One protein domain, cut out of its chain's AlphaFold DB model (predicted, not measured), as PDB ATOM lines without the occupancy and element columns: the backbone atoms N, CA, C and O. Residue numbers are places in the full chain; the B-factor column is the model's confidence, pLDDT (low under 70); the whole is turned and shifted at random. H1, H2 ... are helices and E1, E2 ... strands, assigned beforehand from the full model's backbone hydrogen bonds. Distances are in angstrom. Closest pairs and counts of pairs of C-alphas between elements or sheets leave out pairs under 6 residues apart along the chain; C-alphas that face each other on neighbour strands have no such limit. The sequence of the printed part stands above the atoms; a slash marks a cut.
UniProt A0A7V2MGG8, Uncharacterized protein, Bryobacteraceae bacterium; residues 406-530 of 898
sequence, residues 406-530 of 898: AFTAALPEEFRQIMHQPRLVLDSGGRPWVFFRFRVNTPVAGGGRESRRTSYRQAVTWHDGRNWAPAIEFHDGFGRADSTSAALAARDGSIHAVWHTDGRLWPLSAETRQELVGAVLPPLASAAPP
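This is residues 406 to 530 of the 898 residues of an uncharacterized protein of Bryobacteraceae bacterium (UniProt A0A7V2MGG8). Two antiparallel sheets, a strongly twisted one in the order E1, E2, E3, E4 and a smaller one in the order E5, E6, E7, pack face to face as an elongated sandwich, their strands at 15 degrees. The loops 442 to 453 and 502 to 514 lie at one end, and the short helix H1 grazes the larger sheet. The 125 printed residues include one named helix, then seven named strands; the class is mostly strand, with under half of the residues in named elements. The whole is compact, with a radius of gyration of the C-alphas of 15.7 A, and spans 52 by 29 by 19 A.

E1, residues 419 to 426, E2, 432 to 441, E3, 454 to 462, and E4, 472 to 479, form a meander, each strand the antiparallel neighbour of the one before. Within hydrogen-bond range are N 423 and O 435, 2.8 A, in the hairpin E1 and E2; N 434 and O 461, 2.8 A, in E2 and E3; and N 460 and O 472, 2.9 A, in E3 and E4. E1 bends by 53 degrees at residue 422 and E4 by 75 degrees at residue 476. E5, residues 485 to 489, E6, 495 to 501, and E7, 515 to 521, form the second meander, with N 486 and O 498 at 2.8 A and N 501 and O 515 at 2.8 A. Between the sheets, the closest C-alphas of E1 and E5 are Val 425 and Leu 488, 6.0 A apart; those of E4 and E6 are Gly 479 and Thr 501, 5.2 A apart. H1, residues 407 to 410, only grazes the larger sheet; it is too short for an O i to N i+4 pair, and its one O i to N i+3 pair is within range.

H1 begins at C-alpha 407 (14.116, -49.417, -3.747), and E7 ends at C-alpha 521 (28.283, -36.840, -8.957). E2 is 28.6 A long and E3 26.4 A.

The C-alphas farthest apart, Gly 448 and Ala 528, are 52.4 A apart. The printed part has no cut; the links E2 to E3 and E6 to E7 are long. Residues 444 to 452 and 508 to 510 have pLDDT under 70.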
ATOM      1  N   ALA A 406      13.724 -54.250  -4.348       87.25
ATOM      2  CA  ALA A 406      13.039 -53.109  -3.755       87.25
ATOM      3  C   ALA A 406      13.961 -51.886  -3.641       87.25
ATOM      4  O   ALA A 406      15.090 -51.999  -3.166       87.25
ATOM      5  N   PHE A 407      13.438 -50.702  -3.970       91.31
ATOM      6  CA  PHE A 407      14.116 -49.417  -3.747       91.31
ATOM      7  C   PHE A 407      14.593 -49.261  -2.293       91.31
ATOM      8  O   PHE A 407      15.709 -48.824  -2.022       91.31
ATOM      9  N   THR A 408      13.780 -49.718  -1.336       90.44
ATOM     10  CA  THR A 408      14.079 -49.662   0.102       90.44
ATOM     11  C   THR A 408      15.293 -50.494   0.522       90.44
ATOM     12  O   THR A 408      15.846 -50.251   1.595       90.44
ATOM     13  N   ALA A 409      15.754 -51.436  -0.311       91.00
ATOM     14  CA  ALA A 409      16.961 -52.217  -0.048       91.00
ATOM     15  C   ALA A 409      18.238 -51.358  -0.071       91.00
ATOM     16  O   ALA A 409      19.210 -51.706   0.598       91.00
ATOM     17  N   ALA A 410      18.225 -50.217  -0.771       90.75
ATOM     18  CA  ALA A 410      19.328 -49.254  -0.777       90.75
ATOM     19  C   ALA A 410      19.418 -48.396   0.495       90.75
ATOM     20  O   ALA A 410      20.380 -47.641   0.660       90.75
ATOM     21  N   LEU A 411      18.415 -48.471   1.376       88.94
ATOM     22  CA  LEU A 411      18.241 -47.540   2.485       88.94
ATOM     23  C   LEU A 411      18.483 -48.217   3.840       88.94
ATOM     24  O   LEU A 411      17.966 -49.319   4.061       88.94
ATOM     25  N   PRO A 412      19.187 -47.561   4.780       81.56
ATOM     26  CA  PRO A 412      19.151 -47.907   6.201       81.56
ATOM     27  C   PRO A 412      17.716 -47.968   6.738       81.56
ATOM     28  O   PRO A 412      16.849 -47.232   6.267       81.56
ATOM     29  N   GLU A 413      17.456 -48.832   7.722       76.62
ATOM     30  CA  GLU A 413      16.111 -49.037   8.287       76.62
ATOM     31  C   GLU A 413      15.497 -47.727   8.799       76.62
ATOM     32  O   GLU A 413      14.326 -47.447   8.543       76.62
ATOM     33  N   GLU A 414      16.312 -46.881   9.429       72.06
ATOM     34  CA  GLU A 414      15.906 -45.584   9.964       72.06
ATOM     35  C   GLU A 414      15.396 -44.592   8.902       72.06
ATOM     36  O   GLU A 414      14.671 -43.663   9.252       72.06
ATOM     37  N   PHE A 415      15.721 -44.786   7.617       79.19
ATOM     38  CA  PHE A 415      15.285 -43.905   6.520       79.19
ATOM     39  C   PHE A 415      13.992 -44.395   5.855       79.19
ATOM     40  O   PHE A 415      13.381 -43.673   5.068       79.19
ATOM     41  N   ARG A 416      13.562 -45.634   6.135       83.06
ATOM     42  CA  ARG A 416      12.528 -46.317   5.335       83.06
ATOM     43  C   ARG A 416      11.098 -45.876   5.621       83.06
ATOM     44  O   ARG A 416      10.203 -46.229   4.858       83.06
ATOM     45  N   GLN A 417      10.866 -45.156   6.715       80.12
ATOM     46  CA  GLN A 417       9.509 -44.803   7.129       80.12
ATOM     47  C   GLN A 417       8.898 -43.707   6.255       80.12
ATOM     48  O   GLN A 417       7.726 -43.787   5.885       80.12
ATOM     49  N   ILE A 418       9.695 -42.683   5.953       87.56
ATOM     50  CA  ILE A 418       9.288 -41.568   5.111       87.56
ATOM     51  C   ILE A 418      10.450 -41.220   4.194       87.56
ATOM     52  O   ILE A 418      11.434 -40.630   4.637       87.56
ATOM     53  N   MET A 419      10.272 -41.554   2.922       91.44
ATOM     54  CA  MET A 419      11.069 -41.096   1.792       91.44
ATOM     55  C   MET A 419      10.114 -40.505   0.746       91.44
ATOM     56  O   MET A 419       9.114 -41.139   0.401       91.44
ATOM     57  N   HIS A 420      10.355 -39.270   0.313       93.56
ATOM     58  CA  HIS A 420       9.386 -38.512  -0.483       93.56
ATOM     59  C   HIS A 420      10.031 -37.473  -1.409       93.56
ATOM     60  O   HIS A 420      11.242 -37.240  -1.349       93.56
ATOM     61  N   GLN A 421       9.198 -36.853  -2.245       94.06
ATOM     62  CA  GLN A 421       9.554 -35.894  -3.290       94.06
ATOM     63  C   GLN A 421      10.640 -36.414  -4.250       94.06
ATOM     64  O   GLN A 421      11.690 -35.778  -4.403       94.06
ATOM     65  N   PRO A 422      10.438 -37.579  -4.896       95.75
ATOM     66  CA  PRO A 422      11.462 -38.152  -5.743       95.75
ATOM     67  C   PRO A 422      11.661 -37.347  -7.029       95.75
ATOM     68  O   PRO A 422      10.723 -37.065  -7.778       95.75
ATOM     69  N   ARG A 423      12.923 -37.052  -7.339       96.62
ATOM     70  CA  ARG A 423      13.363 -36.490  -8.614       96.62
ATOM     71  C   ARG A 423      14.171 -37.532  -9.376       96.62
ATOM     72  O   ARG A 423      15.294 -37.864  -8.994       96.62
ATOM     73  N   LEU A 424      13.592 -38.021 -10.467       97.31
ATOM     74  CA  LEU A 424      14.227 -38.951 -11.388       97.31
ATOM     75  C   LEU A 424      15.091 -38.210 -12.420       97.31
ATOM     76  O   LEU A 424      14.642 -37.255 -13.060       97.31
ATOM     77  N   VAL A 425      16.304 -38.716 -12.629       97.31
ATOM     78  CA  VAL A 425      17.204 -38.337 -13.723       97.31
ATOM     79  C   VAL A 425      17.737 -39.605 -14.384       97.31
ATOM     80  O   VAL A 425      18.157 -40.530 -13.692       97.31
ATOM     81  N   LEU A 426      17.733 -39.661 -15.714       96.12
ATOM     82  CA  LEU A 426      18.414 -40.712 -16.466       96.12
ATOM     83  C   LEU A 426      19.813 -40.238 -16.861       96.12
ATOM     84  O   LEU A 426      19.957 -39.151 -17.418       96.12
ATOM     85  N   ASP A 427      20.838 -41.046 -16.590       94.31
ATOM     86  CA  ASP A 427      22.178 -40.765 -17.116       94.31
ATOM     87  C   ASP A 427      22.296 -41.102 -18.614       94.31
ATOM     88  O   ASP A 427      21.353 -41.580 -19.253       94.31
ATOM     89  N   SER A 428      23.472 -40.860 -19.198       88.81
ATOM     90  CA  SER A 428      23.733 -41.104 -20.624       88.81
ATOM     91  C   SER A 428      23.570 -42.571 -21.050       88.81
ATOM     92  O   SER A 428      23.358 -42.841 -22.234       88.81
ATOM     93  N   GLY A 429      23.627 -43.517 -20.108       89.12
ATOM     94  CA  GLY A 429      23.348 -44.935 -20.327       89.12
ATOM     95  C   GLY A 429      21.871 -45.312 -20.171       89.12
ATOM     96  O   GLY A 429      21.518 -46.473 -20.386       89.12
ATOM     97  N   GLY A 430      21.004 -44.366 -19.804       91.69
ATOM     98  CA  GLY A 430      19.598 -44.613 -19.479       91.69
ATOM     99  C   GLY A 430      19.394 -45.222 -18.091       91.69
ATOM    100  O   GLY A 430      18.349 -45.823 -17.838       91.69
ATOM    101  N   ARG A 431      20.381 -45.117 -17.192       93.38
ATOM    102  CA  ARG A 431      20.268 -45.611 -15.816       93.38
ATOM    103  C   ARG A 431      19.477 -44.618 -14.959       93.38
ATOM    104  O   ARG A 431      19.794 -43.428 -14.996       93.38
ATOM    105  N   PRO A 432      18.515 -45.085 -14.141       95.88
ATOM    106  CA  PRO A 432      17.777 -44.212 -13.241       95.88
ATOM    107  C   PRO A 432      18.612 -43.827 -12.016       95.88
ATOM    108  O   PRO A 432      19.092 -44.690 -11.274       95.88
ATOM    109  N   TRP A 433      18.721 -42.521 -11.797       97.12
ATOM    110  CA  TRP A 433      19.151 -41.870 -10.565       97.12
ATOM    111  C   TRP A 433      17.938 -41.230  -9.902       97.12
ATOM    112  O   TRP A 433      17.136 -40.571 -10.567       97.12
ATOM    113  N   VAL A 434      17.803 -41.414  -8.593       97.19
ATOM    114  CA  VAL A 434      16.653 -40.939  -7.827       97.19
ATOM    115  C   VAL A 434      17.152 -40.145  -6.637       97.19
ATOM    116  O   VAL A 434      17.775 -40.693  -5.727       97.19
ATOM    117  N   PHE A 435      16.869 -38.849  -6.663       96.19
ATOM    118  CA  PHE A 435      17.054 -37.947  -5.535       96.19
ATOM    119  C   PHE A 435      15.761 -37.925  -4.737       96.19
ATOM    120  O   PHE A 435      14.691 -37.832  -5.326       96.19
ATOM    121  N   PHE A 436      15.844 -38.009  -3.419       94.69
ATOM    122  CA  PHE A 436      14.669 -38.027  -2.552       94.69
ATOM    123  C   PHE A 436      15.014 -37.407  -1.203       94.69
ATOM    124  O   PHE A 436      16.185 -37.307  -0.818       94.69
ATOM    125  N   ARG A 437      13.983 -36.990  -0.476       92.94
ATOM    126  CA  ARG A 437      14.105 -36.542   0.908       92.94
ATOM    127  C   ARG A 437      13.679 -37.650   1.849       92.94
ATOM    128  O   ARG A 437      12.863 -38.486   1.476       92.94
ATOM    129  N   PHE A 438      14.201 -37.652   3.066       90.25
ATOM    130  CA  PHE A 438      13.783 -38.574   4.113       90.25
ATOM    131  C   PHE A 438      13.705 -37.880   5.468       90.25
ATOM    132  O   PHE A 438      14.451 -36.942   5.762       90.25
ATOM    133  N   ARG A 439      12.772 -38.344   6.299       87.44
ATOM    134  CA  ARG A 439      12.558 -37.806   7.645       87.44
ATOM    135  C   ARG A 439      13.507 -38.467   8.640       87.44
ATOM    136  O   ARG A 439      13.670 -39.683   8.631       87.44
ATOM    137  N   VAL A 440      14.043 -37.678   9.568       81.19
ATOM    138  CA  VAL A 440      14.789 -38.160  10.737       81.19
ATOM    139  C   VAL A 440      14.170 -37.640  12.040       81.19
ATOM    140  O   VAL A 440      13.754 -36.479  12.133       81.19
ATOM    141  N   ASN A 441      14.096 -38.500  13.061       78.06
ATOM    142  CA  ASN A 441      13.773 -38.080  14.432       78.06
ATOM    143  C   ASN A 441      15.013 -37.452  15.061       78.06
ATOM    144  O   ASN A 441      16.129 -37.914  14.823       78.06
ATOM    145  N   THR A 442      14.807 -36.465  15.923       77.31
ATOM    146  CA  THR A 442      15.873 -35.819  16.691       77.31
ATOM    147  C   THR A 442      15.769 -36.203  18.180       77.31
ATOM    148  O   THR A 442      14.675 -36.523  18.668       77.31
ATOM    149  N   PRO A 443      16.893 -36.264  18.918       75.94
ATOM    150  CA  PRO A 443      16.891 -36.545  20.353       75.94
ATOM    151  C   PRO A 443      16.262 -35.397  21.161       75.94
ATOM    152  O   PRO A 443      16.326 -34.243  20.766       75.94
ATOM    153  N   VAL A 444      15.677 -35.710  22.322       69.56
ATOM    154  CA  VAL A 444      14.999 -34.769  23.241       69.56
ATOM    155  C   VAL A 444      15.994 -33.934  24.061       69.56
ATOM    156  O   VAL A 444      15.669 -32.832  24.506       69.56
ATOM    157  N   ALA A 445      17.199 -34.462  24.303       57.06
ATOM    158  CA  ALA A 445      18.213 -33.803  25.124       57.06
ATOM    159  C   ALA A 445      18.654 -32.474  24.473       57.06
ATOM    160  O   ALA A 445      19.297 -32.473  23.429       57.06
ATOM    161  N   GLY A 446      18.274 -31.350  25.101       50.53
ATOM    162  CA  GLY A 446      18.482 -29.978  24.605       50.53
ATOM    163  C   GLY A 446      17.211 -29.108  24.520       50.53
ATOM    164  O   GLY A 446      17.299 -27.947  24.133       50.53
ATOM    165  N   GLY A 447      16.033 -29.650  24.863       41.34
ATOM    166  CA  GLY A 447      14.727 -29.055  24.551       41.34
ATOM    167  C   GLY A 447      14.271 -27.835  25.368       41.34
ATOM    168  O   GLY A 447      13.785 -27.968  26.491       41.34
ATOM    169  N   GLY A 448      14.319 -26.658  24.738       49.84
ATOM    170  CA  GLY A 448      13.393 -25.537  24.963       49.84
ATOM    171  C   GLY A 448      12.389 -25.404  23.803       49.84
ATOM    172  O   GLY A 448      12.371 -26.240  22.899       49.84
ATOM    173  N   ARG A 449      11.577 -24.336  23.778       48.94
ATOM    174  CA  ARG A 449      10.655 -24.017  22.657       48.94
ATOM    175  C   ARG A 449      11.355 -23.840  21.299       48.94
ATOM    176  O   ARG A 449      10.719 -23.942  20.267       48.94
ATOM    177  N   GLU A 450      12.669 -23.641  21.316       48.47
ATOM    178  CA  GLU A 450      13.521 -23.499  20.130       48.47
ATOM    179  C   GLU A 450      13.915 -24.848  19.492       48.47
ATOM    180  O   GLU A 450      14.558 -24.872  18.444       48.47
ATOM    181  N   SER A 451      13.542 -25.981  20.102       56.94
ATOM    182  CA  SER A 451      13.950 -27.313  19.641       56.94
ATOM    183  C   SER A 451      12.946 -27.940  18.674       56.94
ATOM    184  O   SER A 451      11.791 -28.170  19.044       56.94
ATOM    185  N   ARG A 452      13.378 -28.274  17.443       65.94
ATOM    186  CA  ARG A 452      12.506 -29.037  16.531       65.94
ATOM    187  C   ARG A 452      12.548 -30.533  16.761       65.94
ATOM    188  O   ARG A 452      13.615 -31.127  16.843       65.94
ATOM    189  N   ARG A 453      11.380 -31.166  16.728       71.69
ATOM    190  CA  ARG A 453      11.219 -32.608  16.999       71.69
ATOM    191  C   ARG A 453      11.538 -33.520  15.805       71.69
ATOM    192  O   ARG A 453      11.588 -34.740  15.955       71.69
ATOM    193  N   THR A 454      11.734 -32.951  14.617       76.81
ATOM    194  CA  THR A 454      12.084 -33.690  13.399       76.81
ATOM    195  C   THR A 454      12.903 -32.825  12.439       76.81
ATOM    196  O   THR A 454      12.988 -31.604  12.588       76.81
ATOM    197  N   SER A 455      13.565 -33.456  11.475       80.88
ATOM    198  CA  SER A 455      14.242 -32.786  10.364       80.88
ATOM    199  C   SER A 455      14.136 -33.633   9.100       80.88
ATOM    200  O   SER A 455      13.972 -34.852   9.176       80.88
ATOM    201  N   TYR A 456      14.260 -32.986   7.946       87.62
ATOM    202  CA  TYR A 456      14.247 -33.632   6.640       87.62
ATOM    203  C   TYR A 456      15.618 -33.494   6.011       87.62
ATOM    204  O   TYR A 456      16.197 -32.411   6.042       87.62
ATOM    205  N   ARG A 457      16.139 -34.593   5.475       89.00
ATOM    206  CA  ARG A 457      17.443 -34.641   4.814       89.00
ATOM    207  C   ARG A 457      17.291 -35.148   3.395       89.00
ATOM    208  O   ARG A 457      16.271 -35.742   3.058       89.00
ATOM    209  N   GLN A 458      18.309 -34.940   2.571       91.62
ATOM    210  CA  GLN A 458      18.294 -35.345   1.172       91.62
ATOM    211  C   GLN A 458      19.307 -36.454   0.895       91.62
ATOM    212  O   GLN A 458      20.407 -36.458   1.448       91.62
ATOM    213  N   ALA A 459      18.947 -37.379   0.012       93.12
ATOM    214  CA  ALA A 459      19.821 -38.441  -0.458       93.12
ATOM    215  C   ALA A 459      19.626 -38.720  -1.952       93.12
ATOM    216  O   ALA A 459      18.680 -38.246  -2.587       93.12
ATOM    217  N   VAL A 460      20.546 -39.505  -2.506       95.19
ATOM    218  CA  VAL A 460      20.485 -40.028  -3.871       95.19
ATOM    219  C   VAL A 460      20.830 -41.515  -3.892       95.19
ATOM    220  O   VAL A 460      21.711 -41.973  -3.167       95.19
ATOM    221  N   THR A 461      20.159 -42.272  -4.753       95.69
ATOM    222  CA  THR A 461      20.540 -43.640  -5.134       95.69
ATOM    223  C   THR A 461      20.399 -43.810  -6.649       95.69
ATOM    224  O   THR A 461      19.788 -42.984  -7.327       95.69
ATOM    225  N   TRP A 462      20.978 -44.870  -7.195       95.12
ATOM    226  CA  TRP A 462      20.860 -45.251  -8.599       95.12
ATOM    227  C   TRP A 462      20.797 -46.769  -8.721       95.12
ATOM    228  O   TRP A 462      21.211 -47.495  -7.817       95.12
ATOM    229  N   HIS A 463      20.321 -47.263  -9.860       94.06
ATOM    230  CA  HIS A 463      20.323 -48.698 -10.131       94.06
ATOM    231  C   HIS A 463      21.627 -49.129 -10.821       94.06
ATOM    232  O   HIS A 463      21.923 -48.674 -11.920       94.06
ATOM    233  N   ASP A 464      22.417 -50.027 -10.232       90.50
ATOM    234  CA  ASP A 464      23.725 -50.447 -10.776       90.50
ATOM    235  C   ASP A 464      23.642 -51.509 -11.894       90.50
ATOM    236  O   ASP A 464      24.658 -51.973 -12.406       90.50
ATOM    237  N   GLY A 465      22.422 -51.887 -12.279       88.12
ATOM    238  CA  GLY A 465      22.114 -52.930 -13.264       88.12
ATOM    239  C   GLY A 465      21.665 -54.242 -12.624       88.12
ATOM    240  O   GLY A 465      20.920 -54.998 -13.244       88.12
ATOM    241  N   ARG A 466      22.017 -54.466 -11.352       90.00
ATOM    242  CA  ARG A 466      21.582 -55.620 -10.560       90.00
ATOM    243  C   ARG A 466      20.766 -55.228  -9.331       90.00
ATOM    244  O   ARG A 466      19.803 -55.922  -9.033       90.00
ATOM    245  N   ASN A 467      21.163 -54.172  -8.628       93.06
ATOM    246  CA  ASN A 467      20.521 -53.689  -7.413       93.06
ATOM    247  C   ASN A 467      20.445 -52.158  -7.408       93.06
ATOM    248  O   ASN A 467      21.186 -51.462  -8.106       93.06
ATOM    249  N   TRP A 468      19.605 -51.625  -6.528       94.88
ATOM    250  CA  TRP A 468      19.745 -50.247  -6.075       94.88
ATOM    251  C   TRP A 468      21.021 -50.100  -5.237       94.88
ATOM    252  O   TRP A 468      21.231 -50.846  -4.278       94.88
ATOM    253  N   ALA A 469      21.883 -49.156  -5.609       93.62
ATOM    254  CA  ALA A 469      23.122 -48.871  -4.895       93.62
ATOM    255  C   ALA A 469      22.825 -48.256  -3.515       93.62
ATOM    256  O   ALA A 469      21.852 -47.509  -3.391       93.62
ATOM    257  N   PRO A 470      23.654 -48.504  -2.481       92.75
ATOM    258  CA  PRO A 470      23.487 -47.861  -1.178       92.75
ATOM    259  C   PRO A 470      23.345 -46.342  -1.317       92.75
ATOM    260  O   PRO A 470      24.146 -45.708  -2.005       92.75
ATOM    261  N   ALA A 471      22.315 -45.770  -0.693       93.56
ATOM    262  CA  ALA A 471      22.032 -44.349  -0.842       93.56
ATOM    263  C   ALA A 471      23.145 -43.475  -0.247       93.56
ATOM    264  O   ALA A 471      23.685 -43.762   0.822       93.56
ATOM    265  N   ILE A 472      23.443 -42.378  -0.940       91.81
ATOM    266  CA  ILE A 472      24.364 -41.339  -0.489       91.81
ATOM    267  C   ILE A 472      23.537 -40.194   0.090       91.81
ATOM    268  O   ILE A 472      22.755 -39.571  -0.625       91.81
ATOM    269  N   GLU A 473      23.723 -39.911   1.377       89.56
ATOM    270  CA  GLU A 473      23.162 -38.733   2.045       89.56
ATOM    271  C   GLU A 473      23.967 -37.474   1.683       89.56
ATOM    272  O   GLU A 473      25.204 -37.476   1.704       89.56
ATOM    273  N   PHE A 474      23.270 -36.376   1.389       89.94
ATOM    274  CA  PHE A 474      23.877 -35.052   1.302       89.94
ATOM    275  C   PHE A 474      23.937 -34.447   2.703       89.94
ATOM    276  O   PHE A 474      22.911 -34.165   3.317       89.94
ATOM    277  N   HIS A 475      25.150 -34.256   3.217       84.06
ATOM    278  CA  HIS A 475      25.372 -33.913   4.623       84.06
ATOM    279  C   HIS A 475      24.870 -32.516   5.029       84.06
ATOM    280  O   HIS A 475      24.492 -32.345   6.182       84.06
ATOM    281  N   ASP A 476      24.754 -31.578   4.081       84.81
ATOM    282  CA  ASP A 476      24.059 -30.289   4.261       84.81
ATOM    283  C   ASP A 476      22.677 -30.296   3.577       84.81
ATOM    284  O   ASP A 476      22.254 -29.328   2.952       84.81
ATOM    285  N   GLY A 477      21.976 -31.431   3.631       85.12
ATOM    286  CA  GLY A 477      20.651 -31.626   3.033       85.12
ATOM    287  C   GLY A 477      19.470 -31.265   3.938       85.12
ATOM    288  O   GLY A 477      18.342 -31.636   3.607       85.12
ATOM    289  N   PHE A 478      19.712 -30.624   5.087       87.50
ATOM    290  CA  PHE A 478      18.677 -30.269   6.062       87.50
ATOM    291  C   PHE A 478      17.695 -29.242   5.496       87.50
ATOM    292  O   PHE A 478      18.096 -28.308   4.815       87.50
ATOM    293  N   GLY A 479      16.402 -29.406   5.761       86.25
ATOM    294  CA  GLY A 479      15.408 -28.427   5.334       86.25
ATOM    295  C   GLY A 479      13.987 -28.764   5.757       86.25
ATOM    296  O   GLY A 479      13.754 -29.676   6.561       86.25
ATOM    297  N   ARG A 480      13.045 -28.072   5.120       87.75
ATOM    298  CA  ARG A 480      11.599 -28.309   5.197       87.75
ATOM    299  C   ARG A 480      11.189 -29.578   4.449       87.75
ATOM    300  O   ARG A 480      11.955 -30.154   3.673       87.75
ATOM    301  N   ALA A 481       9.976 -30.045   4.688       88.94
ATOM    302  CA  ALA A 481       9.397 -31.200   4.019       88.94
ATOM    303  C   ALA A 481       9.133 -30.924   2.530       88.94
ATOM    304  O   ALA A 481       9.260 -31.827   1.711       88.94
ATOM    305  N   ASP A 482       8.784 -29.690   2.162       88.44
ATOM    306  CA  ASP A 482       8.443 -29.316   0.785       88.44
ATOM    307  C   ASP A 482       9.619 -28.823  -0.072       88.44
ATOM    308  O   ASP A 482       9.415 -28.489  -1.245       88.44
ATOM    309  N   SER A 483      10.836 -28.812   0.476       86.44
ATOM    310  CA  SER A 483      12.049 -28.346  -0.195       86.44
ATOM    311  C   SER A 483      12.353 -29.107  -1.488       86.44
ATOM    312  O   SER A 483      12.745 -30.269  -1.472       86.44
ATOM    313  N   THR A 484      12.285 -28.436  -2.636       83.50
ATOM    314  CA  THR A 484      12.569 -29.079  -3.926       83.50
ATOM    315  C   THR A 484      14.061 -29.131  -4.249       83.50
ATOM    316  O   THR A 484      14.808 -28.209  -3.917       83.50
ATOM    317  N   SER A 485      14.479 -30.157  -4.996       90.12
ATOM    318  CA  SER A 485      15.809 -30.222  -5.608       90.12
ATOM    319  C   SER A 485      15.739 -30.196  -7.131       90.12
ATOM    320  O   SER A 485      14.841 -30.774  -7.749       90.12
ATOM    321  N   ALA A 486      16.718 -29.537  -7.742       95.12
ATOM    322  CA  ALA A 486      16.975 -29.609  -9.168       95.12
ATOM    323  C   ALA A 486      18.103 -30.602  -9.425       95.12
ATOM    324  O   ALA A 486      19.139 -30.551  -8.767       95.12
ATOM    325  N   ALA A 487      17.926 -31.471 -10.415       96.19
ATOM    326  CA  ALA A 487      18.976 -32.367 -10.868       96.19
ATOM    327  C   ALA A 487      18.888 -32.598 -12.380       96.19
ATOM    328  O   ALA A 487      17.788 -32.601 -12.944       96.19
ATOM    329  N   LEU A 488      20.042 -32.795 -13.020       95.94
ATOM    330  CA  LEU A 488      20.155 -33.178 -14.428       95.94
ATOM    331  C   LEU A 488      21.401 -34.027 -14.687       95.94
ATOM    332  O   LEU A 488      22.380 -33.946 -13.943       95.94
ATOM    333  N   ALA A 489      21.358 -34.814 -15.760       95.50
ATOM    334  CA  ALA A 489      22.532 -35.468 -16.320       95.50
ATOM    335  C   ALA A 489      23.192 -34.525 -17.328       95.50
ATOM    336  O   ALA A 489      22.550 -34.098 -18.290       95.50
ATOM    337  N   ALA A 490      24.455 -34.191 -17.086       93.25
ATOM    338  CA  ALA A 490      25.241 -33.347 -17.967       93.25
ATOM    339  C   ALA A 490      25.783 -34.146 -19.163       93.25
ATOM    340  O   ALA A 490      25.910 -35.375 -19.120       93.25
ATOM    341  N   ARG A 491      26.147 -33.450 -20.243       90.56
ATOM    342  CA  ARG A 491      26.698 -34.066 -21.469       90.56
ATOM    343  C   ARG A 491      27.994 -34.846 -21.255       90.56
ATOM    344  O   ARG A 491      28.278 -35.756 -22.029       90.56
ATOM    345  N   ASP A 492      28.771 -34.502 -20.231       89.19
ATOM    346  CA  ASP A 492      29.987 -35.230 -19.847       89.19
ATOM    347  C   ASP A 492      29.700 -36.529 -19.061       89.19
ATOM    348  O   ASP A 492      30.621 -37.273 -18.726       89.19
ATOM    349  N   GLY A 493      28.421 -36.820 -18.799       90.44
ATOM    350  CA  GLY A 493      27.945 -37.994 -18.076       90.44
ATOM    351  C   GLY A 493      27.872 -37.820 -16.558       90.44
ATOM    352  O   GLY A 493      27.434 -38.748 -15.880       90.44
ATOM    353  N   SER A 494      28.289 -36.677 -16.011       92.44
ATOM    354  CA  SER A 494      28.118 -36.374 -14.588       92.44
ATOM    355  C   SER A 494      26.664 -36.022 -14.253       92.44
ATOM    356  O   SER A 494      25.888 -35.607 -15.116       92.44
ATOM    357  N   ILE A 495      26.276 -36.181 -12.987       95.12
ATOM    358  CA  ILE A 495      24.973 -35.727 -12.487       95.12
ATOM    359  C   ILE A 495      25.178 -34.485 -11.632       95.12
ATOM    360  O   ILE A 495      25.892 -34.513 -10.631       95.12
ATOM    361  N   HIS A 496      24.519 -33.396 -12.011       94.62
ATOM    362  CA  HIS A 496      24.512 -32.151 -11.253       94.62
ATOM    363  C   HIS A 496      23.234 -32.073 -10.432       94.62
ATOM    364  O   HIS A 496      22.150 -32.286 -10.974       94.62
ATOM    365  N   ALA A 497      23.357 -31.729  -9.153       95.50
ATOM    366  CA  ALA A 497      22.224 -31.522  -8.262       95.50
ATOM    367  C   ALA A 497      22.382 -30.225  -7.468       95.50
ATOM    368  O   ALA A 497      23.491 -29.888  -7.059       95.50
ATOM    369  N   VAL A 498      21.276 -29.516  -7.253       95.69
ATOM    370  CA  VAL A 498      21.184 -28.312  -6.418       95.69
ATOM    371  C   VAL A 498      19.921 -28.383  -5.569       95.69
ATOM    372  O   VAL A 498      18.850 -28.742  -6.058       95.69
ATOM    373  N   TRP A 499      20.043 -28.025  -4.299       93.56
ATOM    374  CA  TRP A 499      18.950 -27.958  -3.332       93.56
ATOM    375  C   TRP A 499      19.153 -26.758  -2.408       93.56
ATOM    376  O   TRP A 499      20.230 -26.159  -2.405       93.56
ATOM    377  N   HIS A 500      18.129 -26.400  -1.638       91.81
ATOM    378  CA  HIS A 500      18.291 -25.451  -0.541       91.81
ATOM    379  C   HIS A 500      18.508 -26.179   0.788       91.81
ATOM    380  O   HIS A 500      17.994 -27.281   0.995       91.81
ATOM    381  N   THR A 501      19.238 -25.535   1.691       89.94
ATOM    382  CA  THR A 501      19.358 -25.904   3.101       89.94
ATOM    383  C   THR A 501      18.959 -24.724   3.968       89.94
ATOM    384  O   THR A 501      19.267 -23.592   3.614       89.94
ATOM    385  N   ASP A 502      18.300 -24.971   5.098       85.12
ATOM    386  CA  ASP A 502      17.829 -23.928   6.026       85.12
ATOM    387  C   ASP A 502      18.792 -23.667   7.204       85.12
ATOM    388  O   ASP A 502      18.461 -22.995   8.196       85.12
ATOM    389  N   GLY A 503      20.025 -24.173   7.078       80.25
ATOM    390  CA  GLY A 503      21.118 -23.923   8.016       80.25
ATOM    391  C   GLY A 503      20.884 -24.563   9.380       80.25
ATOM    392  O   GLY A 503      21.558 -24.213  10.354       80.25
ATOM    393  N   ARG A 504      19.908 -25.473   9.478       80.62
ATOM    394  CA  ARG A 504      19.647 -26.228  10.696       80.62
ATOM    395  C   ARG A 504      20.752 -27.252  10.926       80.62
ATOM    396  O   ARG A 504      21.131 -27.999  10.029       80.62
ATOM    397  N   LEU A 505      21.217 -27.323  12.164       77.12
ATOM    398  CA  LEU A 505      22.187 -28.290  12.644       77.12
ATOM    399  C   LEU A 505      21.506 -29.317  13.545       77.12
ATOM    400  O   LEU A 505      20.563 -29.030  14.293       77.12
ATOM    401  N   TRP A 506      22.040 -30.534  13.500       80.31
ATOM    402  CA  TRP A 506      21.689 -31.574  14.453       80.31
ATOM    403  C   TRP A 506      22.070 -31.160  15.892       80.31
ATOM    404  O   TRP A 506      23.070 -30.472  16.085       80.31
ATOM    405  N   PRO A 507      21.324 -31.591  16.923       72.56
ATOM    406  CA  PRO A 507      20.049 -32.290  16.832       72.56
ATOM    407  C   PRO A 507      18.842 -31.359  16.680       72.56
ATOM    408  O   PRO A 507      17.812 -31.825  16.217       72.56
ATOM    409  N   LEU A 508      18.918 -30.086  17.084       65.94
ATOM    410  CA  LEU A 508      17.717 -29.296  17.396       65.94
ATOM    411  C   LEU A 508      17.836 -27.790  17.090       65.94
ATOM    412  O   LEU A 508      17.135 -27.012  17.732       65.94
ATOM    413  N   SER A 509      18.694 -27.324  16.173       65.50
ATOM    414  CA  SER A 509      18.798 -25.865  15.963       65.50
ATOM    415  C   SER A 509      17.565 -25.291  15.252       65.50
ATOM    416  O   SER A 509      16.910 -25.983  14.474       65.50
ATOM    417  N   ALA A 510      17.251 -24.016  15.479       69.69
ATOM    418  CA  ALA A 510      16.314 -23.277  14.636       69.69
ATOM    419  C   ALA A 510      16.865 -23.122  13.205       69.69
ATOM    420  O   ALA A 510      18.047 -23.379  12.955       69.69
ATOM    421  N   GLU A 511      16.002 -22.717  12.271       77.94
ATOM    422  CA  GLU A 511      16.443 -22.257  10.951       77.94
ATOM    423  C   GLU A 511      17.333 -21.029  11.129       77.94
ATOM    424  O   GLU A 511      16.995 -20.125  11.895       77.94
ATOM    425  N   THR A 512      18.483 -21.011  10.458       75.56
ATOM    426  CA  THR A 512      19.450 -19.915  10.612       75.56
ATOM    427  C   THR A 512      19.717 -19.178   9.311       75.56
ATOM    428  O   THR A 512      19.901 -17.962   9.346       75.56
ATOM    429  N   ARG A 513      19.746 -19.887   8.173       82.62
ATOM    430  CA  ARG A 513      20.016 -19.337   6.834       82.62
ATOM    431  C   ARG A 513      19.446 -20.249   5.766       82.62
ATOM    432  O   ARG A 513      19.625 -21.446   5.874       82.62
ATOM    433  N   GLN A 514      18.846 -19.701   4.720       88.75
ATOM    434  CA  GLN A 514      18.312 -20.490   3.609       88.75
ATOM    435  C   GLN A 514      19.256 -20.333   2.403       88.75
ATOM    436  O   GLN A 514      19.185 -19.344   1.681       88.75
ATOM    437  N   GLU A 515      20.193 -21.268   2.234       92.50
ATOM    438  CA  GLU A 515      21.277 -21.216   1.239       92.50
ATOM    439  C   GLU A 515      21.111 -22.315   0.176       92.50
ATOM    440  O   GLU A 515      20.582 -23.390   0.450       92.50
ATOM    441  N   LEU A 516      21.613 -22.087  -1.042       94.69
ATOM    442  CA  LEU A 516      21.682 -23.113  -2.082       94.69
ATOM    443  C   LEU A 516      22.997 -23.877  -1.994       94.69
ATOM    444  O   LEU A 516      24.080 -23.287  -1.987       94.69
ATOM    445  N   VAL A 517      22.895 -25.198  -2.036       93.50
ATOM    446  CA  VAL A 517      24.016 -26.134  -2.036       93.50
ATOM    447  C   VAL A 517      23.949 -26.971  -3.307       93.50
ATOM    448  O   VAL A 517      22.868 -27.332  -3.768       93.50
ATOM    449  N   GLY A 518      25.105 -27.256  -3.902       93.62
ATOM    450  CA  GLY A 518      25.208 -28.098  -5.088       93.62
ATOM    451  C   GLY A 518      26.210 -29.234  -4.935       93.62
ATOM    452  O   GLY A 518      27.199 -29.106  -4.217       93.62
ATOM    453  N   ALA A 519      25.976 -30.324  -5.662       93.06
ATOM    454  CA  ALA A 519      26.892 -31.451  -5.803       93.06
ATOM    455  C   ALA A 519      27.053 -31.848  -7.275       93.06
ATOM    456  O   ALA A 519      26.139 -31.683  -8.088       93.06
ATOM    457  N   VAL A 520      28.222 -32.409  -7.596       92.25
ATOM    458  CA  VAL A 520      28.515 -33.029  -8.894       92.25
ATOM    459  C   VAL A 520      28.905 -34.480  -8.646       92.25
ATOM    460  O   VAL A 520      29.961 -34.761  -8.076       92.25
ATOM    461  N   LEU A 521      28.043 -35.406  -9.054       91.81
ATOM    462  CA  LEU A 521      28.283 -36.840  -8.957       91.81
ATOM    463  C   LEU A 521      28.968 -37.304 -10.250       91.81
ATOM    464  O   LEU A 521      28.493 -36.981 -11.341       91.81
ATOM    465  N   PRO A 522      30.094 -38.029 -10.161       89.50
ATOM    466  CA  PRO A 522      30.862 -38.409 -11.338       89.50
ATOM    467  C   PRO A 522      30.097 -39.407 -12.221       89.50
ATOM    468  O   PRO A 522      29.285 -40.178 -11.700       89.50
ATOM    469  N   PRO A 523      30.403 -39.460 -13.533       90.31
ATOM    470  CA  PRO A 523      29.885 -40.506 -14.401       90.31
ATOM    471  C   PRO A 523      30.265 -41.877 -13.851       90.31
ATOM    472  O   PRO A 523      31.391 -42.107 -13.397       90.31
ATOM    473  N   LEU A 524      29.318 -42.805 -13.914       90.31
ATOM    474  CA  LEU A 524      29.552 -44.188 -13.534       90.31
ATOM    475  C   LEU A 524      29.967 -45.012 -14.750       90.31
ATOM    476  O   LEU A 524      29.580 -44.728 -15.882       90.31
ATOM    477  N   ALA A 525      30.725 -46.081 -14.504       86.88
ATOM    478  CA  ALA A 525      31.009 -47.062 -15.539       86.88
ATOM    479  C   ALA A 525      29.702 -47.646 -16.104       86.88
ATOM    480  O   ALA A 525      28.699 -47.792 -15.389       86.88
ATOM    481  N   SER A 526      29.735 -48.000 -17.391       82.88
ATOM    482  CA  SER A 526      28.620 -48.674 -18.055       82.88
ATOM    483  C   SER A 526      28.221 -49.930 -17.280       82.88
ATOM    484  O   SER A 526      29.079 -50.697 -16.847       82.88
ATOM    485  N   ALA A 527      26.917 -50.156 -17.143       81.50
ATOM    486  CA  ALA A 527      26.371 -51.379 -16.567       81.50
ATOM    487  C   ALA A 527      25.254 -51.922 -17.456       81.50
ATOM    488  O   ALA A 527      24.731 -51.210 -18.315       81.50
ATOM    489  N   ALA A 528      24.899 -53.187 -17.248       85.88
ATOM    490  CA  ALA A 528      23.742 -53.773 -17.905       85.88
ATOM    491  C   ALA A 528      22.455 -53.029 -17.492       85.88
ATOM    492  O   ALA A 528      22.367 -52.553 -16.356       85.88
ATOM    493  N   PRO A 529      21.448 -52.930 -18.378       86.94
ATOM    494  CA  PRO A 529      20.134 -52.435 -17.989       86.94
ATOM    495  C   PRO A 529      19.550 -53.257 -16.827       86.94
ATOM    496  O   PRO A 529      19.788 -54.467 -16.784       86.94
ATOM    497  N   PRO A 530      18.769 -52.636 -15.921       91.00
ATOM    498  CA  PRO A 530      18.056 -53.362 -14.874       91.00
ATOM    499  C   PRO A 530      17.224 -54.507 -15.456       91.00
ATOM    500  O   PRO A 530      16.549 -54.341 -16.477       91.00
TER     501      PRO A 530